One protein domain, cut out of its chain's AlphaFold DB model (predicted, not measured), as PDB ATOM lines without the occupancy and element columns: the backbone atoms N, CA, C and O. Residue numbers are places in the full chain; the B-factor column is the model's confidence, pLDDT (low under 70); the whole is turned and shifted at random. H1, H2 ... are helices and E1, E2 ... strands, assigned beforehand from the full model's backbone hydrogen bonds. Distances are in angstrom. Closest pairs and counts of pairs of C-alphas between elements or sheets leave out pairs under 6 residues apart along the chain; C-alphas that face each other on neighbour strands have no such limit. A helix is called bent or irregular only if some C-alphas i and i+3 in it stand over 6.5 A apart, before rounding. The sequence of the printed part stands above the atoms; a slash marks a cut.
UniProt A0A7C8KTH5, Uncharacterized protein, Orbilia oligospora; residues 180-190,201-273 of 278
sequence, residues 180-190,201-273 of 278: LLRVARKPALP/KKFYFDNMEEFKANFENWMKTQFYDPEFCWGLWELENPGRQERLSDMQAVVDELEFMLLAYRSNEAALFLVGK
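This is residues 180 to 190 and 201 to 273 of the 278 residues of an uncharacterized protein of Orbilia oligospora (UniProt A0A7C8KTH5). A strongly twisted sheet of four strands makes a wall, and two helices cover one of its faces, H1 on the side of E2 and E1 and H2 over E4, while the other face is bare of named helices. The two helices are not side by side: they run at a steep tilt to each other, and the first residues of H2 meet H1. The printed part has 84 residues, with two named helices and four named strands in the order E1, E2, H1, E3, H2, E4. The sheet's order is E2, E1, E4, E3, mixed, and the class is mixed, helices and strands. The whole is compact, with a radius of gyration of the C-alphas of 12.1 A, and spans 36 by 26 by 19 A.

Find C-alpha 180 at (44.362, -13.325, 22.551); from there E1, residues 180 to 185, runs 16.8 A. After the cut, E2 holds residues 201 to 205 and runs 13.5 A. H1, residues 208 to 222, starts at C-alpha 208, (42.135, -4.725, 15.122), and runs 19.6 A; it is irregular, with C-alphas 213 and 216 7.6 A apart. E3 is short, residues 233 to 236. H2, residues 247 to 261, runs 20.9 A. E4, residues 265 to 272, runs 23.3 A and ends at C-alpha 272, (26.828, -5.100, 34.578).

Start at the inner strands E1 and E4, which are parallel at 24 degrees; look at N 182 and O 266, 2.8 A apart. On E1's other side E2 is antiparallel at 153 degrees, with N 181 and O 203 2.8 A apart. E3, the other edge strand, is antiparallel to E4 at 138 degrees, with N 236 and O 269 2.7 A apart. Residues 235 to 236 of E3 also pair, antiparallel, with residues 243 to 244. H1 is on the sheet at a height of 7.8 A, over E1 and only just not over E2, on which 2 of its C-alphas fall; on the local plane it stands at 34 degrees to E1, slantwise to the strands. H2 is on the same face at a height of 9.1 A, over E4, at 35 degrees to it on the local plane, slantwise to the strands. Its residues 247 to 251 alone touch H1, the closest C-alphas being those of Lys 212 and Met 247, 7.3 A apart; the helices run opposite ways at a steep tilt of 67 degrees. E2, H1 and E3 make a split strand-helix-strand unit, two strands of one sheet that are not neighbours with a helix between them along the chain; E1 and E4 stand between E2 and E3 in the sheet, and the crossover is right-handed. Every O i to N i+4 pair is within hydrogen-bond range in H2, and 9 of 11 in H1.

The C-alphas of Pro 190 and Asn 207 are the two farthest apart, at 36.6 A. Look for the cut after residue 190: residues 191 to 200 are not printed, and C-alphas 190 and 201 are 20.8 A apart. Of the links that are printed whole, E2 to H1 and H2 to E4 are tight, H1 to E3 and E3 to H2 are short, and none is long. The mean pLDDT of the printed part is 93.7, and residues 188 to 190 are under 70.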
ATOM      1  N   LEU A 180      45.327 -12.616  21.723       95.69
ATOM      2  CA  LEU A 180      44.362 -13.325  22.551       95.69
ATOM      3  C   LEU A 180      43.743 -12.363  23.565       95.69
ATOM      4  O   LEU A 180      44.411 -11.871  24.471       95.69
ATOM      5  N   LEU A 181      42.430 -12.181  23.474       97.12
ATOM      6  CA  LEU A 181      41.638 -11.528  24.503       97.12
ATOM      7  C   LEU A 181      40.923 -12.570  25.367       97.12
ATOM      8  O   LEU A 181      40.217 -13.452  24.870       97.12
ATOM      9  N   ARG A 182      41.077 -12.450  26.683       96.56
ATOM     10  CA  ARG A 182      40.324 -13.213  27.679       96.56
ATOM     11  C   ARG A 182      39.226 -12.342  28.262       96.56
ATOM     12  O   ARG A 182      39.501 -11.257  28.758       96.56
ATOM     13  N   VAL A 183      37.998 -12.845  28.254       96.12
ATOM     14  CA  VAL A 183      36.860 -12.167  28.882       96.12
ATOM     15  C   VAL A 183      36.233 -13.097  29.906       96.12
ATOM     16  O   VAL A 183      35.968 -14.261  29.611       96.12
ATOM     17  N   ALA A 184      35.987 -12.604  31.113       93.94
ATOM     18  CA  ALA A 184      35.237 -13.338  32.128       93.94
ATOM     19  C   ALA A 184      34.206 -12.429  32.782       93.94
ATOM     20  O   ALA A 184      34.465 -11.247  32.983       93.94
ATOM     21  N   ARG A 185      33.054 -12.976  33.172       91.88
ATOM     22  CA  ARG A 185      32.110 -12.236  34.018       91.88
ATOM     23  C   ARG A 185      32.776 -11.955  35.363       91.88
ATOM     24  O   ARG A 185      33.255 -12.884  36.016       91.88
ATOM     25  N   LYS A 186      32.795 -10.692  35.791       88.62
ATOM     26  CA  LYS A 186      33.224 -10.366  37.153       88.62
ATOM     27  C   LYS A 186      32.199 -10.964  38.117       88.62
ATOM     28  O   LYS A 186      30.997 -10.760  37.911       88.62
ATOM     29  N   PRO A 187      32.620 -11.695  39.158       71.25
ATOM     30  CA  PRO A 187      31.700 -12.252  40.138       71.25
ATOM     31  C   PRO A 187      31.106 -11.120  40.990       71.25
ATOM     32  O   PRO A 187      31.593 -10.808  42.068       71.25
ATOM     33  N   ALA A 188      30.059 -10.478  40.479       55.56
ATOM     34  CA  ALA A 188      29.281  -9.448  41.169       55.56
ATOM     35  C   ALA A 188      27.793  -9.819  41.274       55.56
ATOM     36  O   ALA A 188      27.011  -9.124  41.919       55.56
ATOM     37  N   LEU A 189      27.389 -10.922  40.643       57.28
ATOM     38  CA  LEU A 189      26.003 -11.350  40.618       57.28
ATOM     39  C   LEU A 189      25.659 -12.172  41.872       57.28
ATOM     40  O   LEU A 189      26.410 -13.086  42.233       57.28
ATOM     41  N   PRO A 190      24.521 -11.891  42.537       59.28
ATOM     42  CA  PRO A 190      23.988 -12.754  43.580       59.28
ATOM     43  C   PRO A 190      23.925 -14.194  43.067       59.28
ATOM     44  O   PRO A 190      23.411 -14.440  41.972       59.28
ATOM     45  N   LYS A 201      36.423 -16.896  28.827       94.50
ATOM     46  CA  LYS A 201      36.277 -17.179  27.398       94.50
ATOM     47  C   LYS A 201      37.453 -16.559  26.654       94.50
ATOM     48  O   LYS A 201      37.968 -15.518  27.058       94.50
ATOM     49  N   LYS A 202      37.887 -17.211  25.578       95.75
ATOM     50  CA  LYS A 202      39.045 -16.799  24.775       95.75
ATOM     51  C   LYS A 202      38.594 -16.354  23.392       95.75
ATOM     52  O   LYS A 202      37.878 -17.099  22.723       95.75
ATOM     53  N   PHE A 203      39.052 -15.186  22.974       96.62
ATOM     54  CA  PHE A 203      38.849 -14.629  21.647       96.62
ATOM     55  C   PHE A 203      40.207 -14.414  20.983       96.62
ATOM     56  O   PHE A 203      41.048 -13.700  21.522       96.62
ATOM     57  N   TYR A 204      40.425 -15.058  19.841       96.50
ATOM     58  CA  TYR A 204      41.658 -14.937  19.064       96.50
ATOM     59  C   TYR A 204      41.404 -14.051  17.848       96.50
ATOM     60  O   TYR A 204      40.357 -14.190  17.218       96.50
ATOM     61  N   PHE A 205      42.354 -13.179  17.521       96.19
ATOM     62  CA  PHE A 205      42.276 -12.282  16.367       96.19
ATOM     63  C   PHE A 205      43.677 -11.923  15.855       96.19
ATOM     64  O   PHE A 205      44.653 -11.968  16.608       96.19
ATOM     65  N   ASP A 206      43.794 -11.580  14.573       95.94
ATOM     66  CA  ASP A 206      45.074 -11.261  13.931       95.94
ATOM     67  C   ASP A 206      45.368  -9.756  13.862       95.94
ATOM     68  O   ASP A 206      46.534  -9.360  13.809       95.94
ATOM     69  N   ASN A 207      44.327  -8.923  13.827       95.75
ATOM     70  CA  ASN A 207      44.407  -7.464  13.725       95.75
ATOM     71  C   ASN A 207      43.143  -6.795  14.293       95.75
ATOM     72  O   ASN A 207      42.151  -7.461  14.604       95.75
ATOM     73  N   MET A 208      43.189  -5.471  14.442       96.75
ATOM     74  CA  MET A 208      42.135  -4.725  15.122       96.75
ATOM     75  C   MET A 208      40.875  -4.548  14.259       96.75
ATOM     76  O   MET A 208      39.769  -4.403  14.782       96.75
ATOM     77  N   GLU A 209      40.994  -4.647  12.936       97.50
ATOM     78  CA  GLU A 209      39.864  -4.657  12.008       97.50
ATOM     79  C   GLU A 209      39.034  -5.941  12.145       97.50
ATOM     80  O   GLU A 209      37.806  -5.887  12.244       97.50
ATOM     81  N   GLU A 210      39.697  -7.100  12.212       97.00
ATOM     82  CA  GLU A 210      39.060  -8.393  12.478       97.00
ATOM     83  C   GLU A 210      38.395  -8.405  13.855       97.00
ATOM     84  O   GLU A 210      37.274  -8.905  13.997       97.00
ATOM     85  N   PHE A 211      39.066  -7.828  14.857       97.56
ATOM     86  CA  PHE A 211      38.504  -7.654  16.189       97.56
ATOM     87  C   PHE A 211      37.177  -6.885  16.121       97.56
ATOM     88  O   PHE A 211      36.144  -7.423  16.520       97.56
ATOM     89  N   LYS A 212      37.166  -5.681  15.532       97.56
ATOM     90  CA  LYS A 212      35.958  -4.844  15.403       97.56
ATOM     91  C   LYS A 212      34.814  -5.565  14.685       97.56
ATOM     92  O   LYS A 212      33.663  -5.444  15.099       97.56
ATOM     93  N   ALA A 213      35.120  -6.322  13.632       97.25
ATOM     94  CA  ALA A 213      34.112  -7.017  12.835       97.25
ATOM     95  C   ALA A 213      33.452  -8.194  13.576       97.25
ATOM     96  O   ALA A 213      32.263  -8.453  13.388       97.25
ATOM     97  N   ASN A 214      34.210  -8.917  14.408       97.62
ATOM     98  CA  ASN A 214      33.781 -10.214  14.939       97.62
ATOM     99  C   ASN A 214      33.506 -10.223  16.448       97.62
ATOM    100  O   ASN A 214      32.763 -11.088  16.925       97.62
ATOM    101  N   PHE A 215      34.081  -9.287  17.207       97.94
ATOM    102  CA  PHE A 215      34.083  -9.336  18.668       97.94
ATOM    103  C   PHE A 215      32.678  -9.281  19.274       97.94
ATOM    104  O   PHE A 215      32.357 -10.081  20.148       97.94
ATOM    105  N   GLU A 216      31.798  -8.400  18.790       97.44
ATOM    106  CA  GLU A 216      30.448  -8.278  19.358       97.44
ATOM    107  C   GLU A 216      29.601  -9.536  19.120       97.44
ATOM    108  O   GLU A 216      28.914 -10.014  20.024       97.44
ATOM    109  N   ASN A 217      29.673 -10.107  17.914       97.69
ATOM    110  CA  ASN A 217      28.971 -11.348  17.596       97.69
ATOM    111  C   ASN A 217      29.497 -12.516  18.446       97.69
ATOM    112  O   ASN A 217      28.727 -13.341  18.946       97.69
ATOM    113  N   TRP A 218      30.815 -12.555  18.660       97.62
ATOM    114  CA  TRP A 218      31.431 -13.508  19.572       97.62
ATOM    115  C   TRP A 218      30.943 -13.315  21.015       97.62
ATOM    116  O   TRP A 218      30.531 -14.296  21.630       97.62
ATOM    117  N   MET A 219      30.886 -12.081  21.529       97.31
ATOM    118  CA  MET A 219      30.378 -11.781  22.875       97.31
ATOM    119  C   MET A 219      28.938 -12.276  23.067       97.31
ATOM    120  O   MET A 219      28.662 -12.956  24.053       97.31
ATOM    121  N   LYS A 220      28.038 -12.018  22.109       95.88
ATOM    122  CA  LYS A 220      26.644 -12.509  22.147       95.88
ATOM    123  C   LYS A 220      26.560 -14.035  22.163       95.88
ATOM    124  O   LYS A 220      25.761 -14.609  22.894       95.88
ATOM    125  N   THR A 221      27.421 -14.696  21.388       95.75
ATOM    126  CA  THR A 221      27.465 -16.164  21.315       95.75
ATOM    127  C   THR A 221      28.018 -16.785  22.599       95.75
ATOM    128  O   THR A 221      27.560 -17.844  23.024       95.75
ATOM    129  N   GLN A 222      29.034 -16.162  23.204       95.00
ATOM    130  CA  GLN A 222      29.695 -16.708  24.386       95.00
ATOM    131  C   GLN A 222      28.959 -16.391  25.688       95.00
ATOM    132  O   GLN A 222      28.959 -17.245  26.567       95.00
ATOM    133  N   PHE A 223      28.333 -15.217  25.801       93.31
ATOM    134  CA  PHE A 223      27.695 -14.714  27.020       93.31
ATOM    135  C   PHE A 223      26.187 -14.525  26.796       93.31
ATOM    136  O   PHE A 223      25.723 -13.426  26.496       93.31
ATOM    137  N   TYR A 224      25.419 -15.611  26.929       92.00
ATOM    138  CA  TYR A 224      23.998 -15.654  26.548       92.00
ATOM    139  C   TYR A 224      23.004 -15.597  27.725       92.00
ATOM    140  O   TYR A 224      21.818 -15.365  27.501       92.00
ATOM    141  N   ASP A 225      23.449 -15.801  28.971       87.12
ATOM    142  CA  ASP A 225      22.569 -15.857  30.152       87.12
ATOM    143  C   ASP A 225      23.056 -14.936  31.292       87.12
ATOM    144  O   ASP A 225      23.857 -15.357  32.131       87.12
ATOM    145  N   PRO A 226      22.617 -13.664  31.340       89.62
ATOM    146  CA  PRO A 226      21.821 -12.972  30.324       89.62
ATOM    147  C   PRO A 226      22.658 -12.593  29.094       89.62
ATOM    148  O   PRO A 226      23.888 -12.481  29.187       89.62
ATOM    149  N   GLU A 227      21.972 -12.379  27.968       93.62
ATOM    150  CA  GLU A 227      22.584 -12.038  26.681       93.62
ATOM    151  C   GLU A 227      23.386 -10.736  26.767       93.62
ATOM    152  O   GLU A 227      22.952  -9.733  27.350       93.62
ATOM    153  N   PHE A 228      24.578 -10.762  26.177       95.12
ATOM    154  CA  PHE A 228      25.427  -9.592  26.076       95.12
ATOM    155  C   PHE A 228      24.797  -8.498  25.206       95.12
ATOM    156  O   PHE A 228      24.451  -8.701  24.044       95.12
ATOM    157  N   CYS A 229      24.758  -7.288  25.755       95.88
ATOM    158  CA  CYS A 229      24.515  -6.063  25.010       95.88
ATOM    159  C   CYS A 229      25.182  -4.887  25.727       95.88
ATOM    160  O   CYS A 229      25.158  -4.810  26.956       95.88
ATOM    161  N   TRP A 230      25.710  -3.932  24.964       96.25
ATOM    162  CA  TRP A 230      26.359  -2.734  25.508       96.25
ATOM    163  C   TRP A 230      25.430  -1.858  26.365       96.25
ATOM    164  O   TRP A 230      25.892  -1.050  27.162       96.25
ATOM    165  N   GLY A 231      24.107  -1.996  26.231       95.38
ATOM    166  CA  GLY A 231      23.141  -1.260  27.054       95.38
ATOM    167  C   GLY A 231      23.091  -1.724  28.513       95.38
ATOM    168  O   GLY A 231      22.841  -0.917  29.402       95.38
ATOM    169  N   LEU A 232      23.355  -3.009  28.767       93.56
ATOM    170  CA  LEU A 232      23.301  -3.613  30.105       93.56
ATOM    171  C   LEU A 232      24.681  -3.993  30.637       93.56
ATOM    172  O   LEU A 232      24.850  -4.165  31.843       93.56
ATOM    173  N   TRP A 233      25.650  -4.140  29.742       95.56
ATOM    174  CA  TRP A 233      26.979  -4.632  30.044       95.56
ATOM    175  C   TRP A 233      28.048  -3.667  29.549       95.56
ATOM    176  O   TRP A 233      27.875  -2.961  28.558       95.56
ATOM    177  N   GLU A 234      29.171  -3.671  30.244       96.94
ATOM    178  CA  GLU A 234      30.395  -2.973  29.876       96.94
ATOM    179  C   GLU A 234      31.595  -3.860  30.218       96.94
ATOM    180  O   GLU A 234      31.475  -4.829  30.977       96.94
ATOM    181  N   LEU A 235      32.743  -3.565  29.618       97.25
ATOM    182  CA  LEU A 235      33.987  -4.251  29.949       97.25
ATOM    183  C   LEU A 235      34.780  -3.412  30.948       97.25
ATOM    184  O   LEU A 235      34.730  -2.193  30.911       97.25
ATOM    185  N   GLU A 236      35.493  -4.049  31.862       96.94
ATOM    186  CA  GLU A 236      36.316  -3.392  32.872       96.94
ATOM    187  C   GLU A 236      37.761  -3.867  32.721       96.94
ATOM    188  O   GLU A 236      38.021  -5.077  32.705       96.94
ATOM    189  N   ASN A 237      38.702  -2.925  32.619       96.25
ATOM    190  CA  ASN A 237      40.124  -3.247  32.689       96.25
ATOM    191  C   ASN A 237      40.482  -3.607  34.145       96.25
ATOM    192  O   ASN A 237      40.319  -2.759  35.023       96.25
ATOM    193  N   PRO A 238      41.012  -4.812  34.430       92.56
ATOM    194  CA  PRO A 238      41.363  -5.209  35.791       92.56
ATOM    195  C   PRO A 238      42.422  -4.308  36.444       92.56
ATOM    196  O   PRO A 238      42.340  -4.061  37.644       92.56
ATOM    197  N   GLY A 239      43.402  -3.813  35.681       91.00
ATOM    198  CA  GLY A 239      44.516  -3.016  36.207       91.00
ATOM    199  C   GLY A 239      44.136  -1.570  36.498       91.00
ATOM    200  O   GLY A 239      44.558  -1.007  37.504       91.00
ATOM    201  N   ARG A 240      43.312  -0.969  35.635       92.88
ATOM    202  CA  ARG A 240      42.922   0.450  35.738       92.88
ATOM    203  C   ARG A 240      41.540   0.663  36.354       92.88
ATOM    204  O   ARG A 240      41.205   1.790  36.696       92.88
ATOM    205  N   GLN A 241      40.745  -0.402  36.486       93.44
ATOM    206  CA  GLN A 241      39.323  -0.363  36.865       93.44
ATOM    207  C   GLN A 241      38.480   0.550  35.955       93.44
ATOM    208  O   GLN A 241      37.396   0.999  36.330       93.44
ATOM    209  N   GLU A 242      38.982   0.826  34.751       96.19
ATOM    210  CA  GLU A 242      38.327   1.669  33.759       96.19
ATOM    211  C   GLU A 242      37.211   0.892  33.064       96.19
ATOM    212  O   GLU A 242      37.392  -0.277  32.707       96.19
ATOM    213  N   ARG A 243      36.053   1.540  32.895       97.12
ATOM    214  CA  ARG A 243      34.865   0.942  32.286       97.12
ATOM    215  C   ARG A 243      34.736   1.359  30.826       97.12
ATOM    216  O   ARG A 243      34.646   2.538  30.504       97.12
ATOM    217  N   LEU A 244      34.678   0.360  29.962       97.88
ATOM    218  CA  LEU A 244      34.667   0.453  28.513       97.88
ATOM    219  C   LEU A 244      33.241   0.172  28.041       97.88
ATOM    220  O   LEU A 244      32.777  -0.973  28.008       97.88
ATOM    221  N   SER A 245      32.517   1.255  27.763       97.44
ATOM    222  CA  SER A 245      31.065   1.219  27.573       97.44
ATOM    223  C   SER A 245      30.612   0.902  26.143       97.44
ATOM    224  O   SER A 245      29.426   0.634  25.935       97.44
ATOM    225  N   ASP A 246      31.546   0.923  25.191       97.81
ATOM    226  CA  ASP A 246      31.334   0.695  23.765       97.81
ATOM    227  C   ASP A 246      32.550   0.009  23.112       97.81
ATOM    228  O   ASP A 246      33.606  -0.158  23.721       97.81
ATOM    229  N   MET A 247      32.388  -0.397  21.850       97.81
ATOM    230  CA  MET A 247      33.420  -1.094  21.078       97.81
ATOM    231  C   MET A 247      34.689  -0.258  20.860       97.81
ATOM    232  O   MET A 247      35.781  -0.819  20.833       97.81
ATOM    233  N   GLN A 248      34.563   1.058  20.666       98.25
ATOM    234  CA  GLN A 248      35.710   1.906  20.344       98.25
ATOM    235  C   GLN A 248      36.600   2.088  21.575       98.25
ATOM    236  O   GLN A 248      37.805   1.894  21.467       98.25
ATOM    237  N   ALA A 249      36.007   2.303  22.751       98.12
ATOM    238  CA  ALA A 249      36.735   2.337  24.018       98.12
ATOM    239  C   ALA A 249      37.511   1.031  24.276       98.12
ATOM    240  O   ALA A 249      38.632   1.051  24.773       98.12
ATOM    241  N   VAL A 250      36.936  -0.118  23.904       98.06
ATOM    242  CA  VAL A 250      37.615  -1.419  24.031       98.06
ATOM    243  C   VAL A 250      38.805  -1.533  23.093       98.06
ATOM    244  O   VAL A 250      39.831  -2.082  23.485       98.06
ATOM    245  N   VAL A 251      38.681  -1.025  21.871       98.06
ATOM    246  CA  VAL A 251      39.780  -1.006  20.904       98.06
ATOM    247  C   VAL A 251      40.915  -0.119  21.395       98.06
ATOM    248  O   VAL A 251      42.049  -0.588  21.439       98.06
ATOM    249  N   ASP A 252      40.604   1.109  21.807       98.19
ATOM    250  CA  ASP A 252      41.604   2.073  22.270       98.19
ATOM    251  C   ASP A 252      42.364   1.514  23.486       98.19
ATOM    252  O   ASP A 252      43.596   1.553  23.543       98.19
ATOM    253  N   GLU A 253      41.642   0.890  24.424       97.56
ATOM    254  CA  GLU A 253      42.250   0.265  25.599       97.56
ATOM    255  C   GLU A 253      43.072  -0.983  25.243       97.56
ATOM    256  O   GLU A 253      44.129  -1.214  25.831       97.56
ATOM    257  N   LEU A 254      42.632  -1.801  24.281       96.81
ATOM    258  CA  LEU A 254      43.404  -2.960  23.822       96.81
ATOM    259  C   LEU A 254      44.692  -2.538  23.124       96.81
ATOM    260  O   LEU A 254      45.738  -3.109  23.418       96.81
ATOM    261  N   GLU A 255      44.638  -1.552  22.231       96.69
ATOM    262  CA  GLU A 255      45.832  -1.008  21.581       96.69
ATOM    263  C   GLU A 255      46.819  -0.489  22.629       96.69
ATOM    264  O   GLU A 255      47.997  -0.852  22.596       96.69
ATOM    265  N   PHE A 256      46.325   0.262  23.618       96.25
ATOM    266  CA  PHE A 256      47.140   0.724  24.734       96.25
ATOM    267  C   PHE A 256      47.762  -0.435  25.524       96.25
ATOM    268  O   PHE A 256      48.977  -0.453  25.711       96.25
ATOM    269  N   MET A 257      46.975  -1.423  25.963       94.69
ATOM    270  CA  MET A 257      47.478  -2.551  26.756       94.69
ATOM    271  C   MET A 257      48.512  -3.385  25.988       94.69
ATOM    272  O   MET A 257      49.563  -3.725  26.535       94.69
ATOM    273  N   LEU A 258      48.244  -3.713  24.721       92.56
ATOM    274  CA  LEU A 258      49.156  -4.515  23.900       92.56
ATOM    275  C   LEU A 258      50.494  -3.786  23.687       92.56
ATOM    276  O   LEU A 258      51.556  -4.413  23.743       92.56
ATOM    277  N   LEU A 259      50.459  -2.459  23.508       93.44
ATOM    278  CA  LEU A 259      51.658  -1.624  23.388       93.44
ATOM    279  C   LEU A 259      52.403  -1.475  24.721       93.44
ATOM    280  O   LEU A 259      53.612  -1.704  24.773       93.44
ATOM    281  N   ALA A 260      51.693  -1.116  25.791       93.00
ATOM    282  CA  ALA A 260      52.270  -0.822  27.099       93.00
ATOM    283  C   ALA A 260      52.926  -2.056  27.731       93.00
ATOM    284  O   ALA A 260      54.027  -1.963  28.269       93.00
ATOM    285  N   TYR A 261      52.284  -3.223  27.624       90.25
ATOM    286  CA  TYR A 261      52.772  -4.461  28.239       90.25
ATOM    287  C   TYR A 261      53.608  -5.329  27.299       90.25
ATOM    288  O   TYR A 261      54.115  -6.365  27.726       90.25
ATOM    289  N   ARG A 262      53.751  -4.937  26.022       91.44
ATOM    290  CA  ARG A 262      54.437  -5.725  24.977       91.44
ATOM    291  C   ARG A 262      53.974  -7.190  24.953       91.44
ATOM    292  O   ARG A 262      54.762  -8.107  24.718       91.44
ATOM    293  N   SER A 263      52.693  -7.398  25.233       91.88
ATOM    294  CA  SER A 263      52.055  -8.705  25.343       91.88
ATOM    295  C   SER A 263      51.079  -8.878  24.192       91.88
ATOM    296  O   SER A 263      50.456  -7.919  23.749       91.88
ATOM    297  N   ASN A 264      50.912 -10.118  23.742       94.31
ATOM    298  CA  ASN A 264      49.862 -10.489  22.798       94.31
ATOM    299  C   ASN A 264      48.591 -10.989  23.504       94.31
ATOM    300  O   ASN A 264      47.623 -11.368  22.848       94.31
ATOM    301  N   GLU A 265      48.600 -11.026  24.836       95.56
ATOM    302  CA  GLU A 265      47.458 -11.405  25.660       95.56
ATOM    303  C   GLU A 265      46.924 -10.194  26.424       95.56
ATOM    304  O   GLU A 265      47.689  -9.465  27.057       95.56
ATOM    305  N   ALA A 266      45.602 -10.037  26.416       96.06
ATOM    306  CA  ALA A 266      44.877  -9.073  27.230       96.06
ATOM    307  C   ALA A 266      43.726  -9.762  27.974       96.06
ATOM    308  O   ALA A 266      43.219 -10.808  27.553       96.06
ATOM    309  N   ALA A 267      43.299  -9.172  29.088       96.44
ATOM    310  CA  ALA A 267      42.194  -9.676  29.888       96.44
ATOM    311  C   ALA A 267      41.254  -8.538  30.286       96.44
ATOM    312  O   ALA A 267      41.707  -7.492  30.740       96.44
ATOM    313  N   LEU A 268      39.952  -8.768  30.139       96.75
ATOM    314  CA  LEU A 268      38.899  -7.832  30.523       96.75
ATOM    315  C   LEU A 268      37.819  -8.551  31.331       96.75
ATOM    316  O   LEU A 268      37.519  -9.731  31.116       96.75
ATOM    317  N   PHE A 269      37.198  -7.820  32.248       95.44
ATOM    318  CA  PHE A 269      36.043  -8.300  32.988       95.44
ATOM    319  C   PHE A 269      34.746  -7.802  32.366       95.44
ATOM    320  O   PHE A 269      34.595  -6.622  32.103       95.44
ATOM    321  N   LEU A 270      33.774  -8.688  32.183       95.31
ATOM    322  CA  LEU A 270      32.415  -8.327  31.809       95.31
ATOM    323  C   LEU A 270      31.625  -7.964  33.068       95.31
ATOM    324  O   LEU A 270      31.424  -8.816  33.943       95.31
ATOM    325  N   VAL A 271      31.190  -6.707  33.161       93.88
ATOM    326  CA  VAL A 271      30.484  -6.150  34.322       93.88
ATOM    327  C   VAL A 271      29.135  -5.566  33.916       93.88
ATOM    328  O   VAL A 271      28.962  -5.060  32.809       93.88
ATOM    329  N   GLY A 272      28.147  -5.687  34.803       92.38
ATOM    330  CA  GLY A 272      26.828  -5.100  34.578       92.38
ATOM    331  C   GLY A 272      26.863  -3.593  34.816       92.38
ATOM    332  O   GLY A 272      27.443  -3.136  35.807       92.38
ATOM    333  N   LYS A 273      26.201  -2.831  33.943       93.19
ATOM    334  CA  LYS A 273      25.966  -1.403  34.153       93.19
ATOM    335  C   LYS A 273      25.063  -1.222  35.368       93.19
ATOM    336  O   LYS A 273      24.010  -1.852  35.484       93.19
TER     337      LYS A 273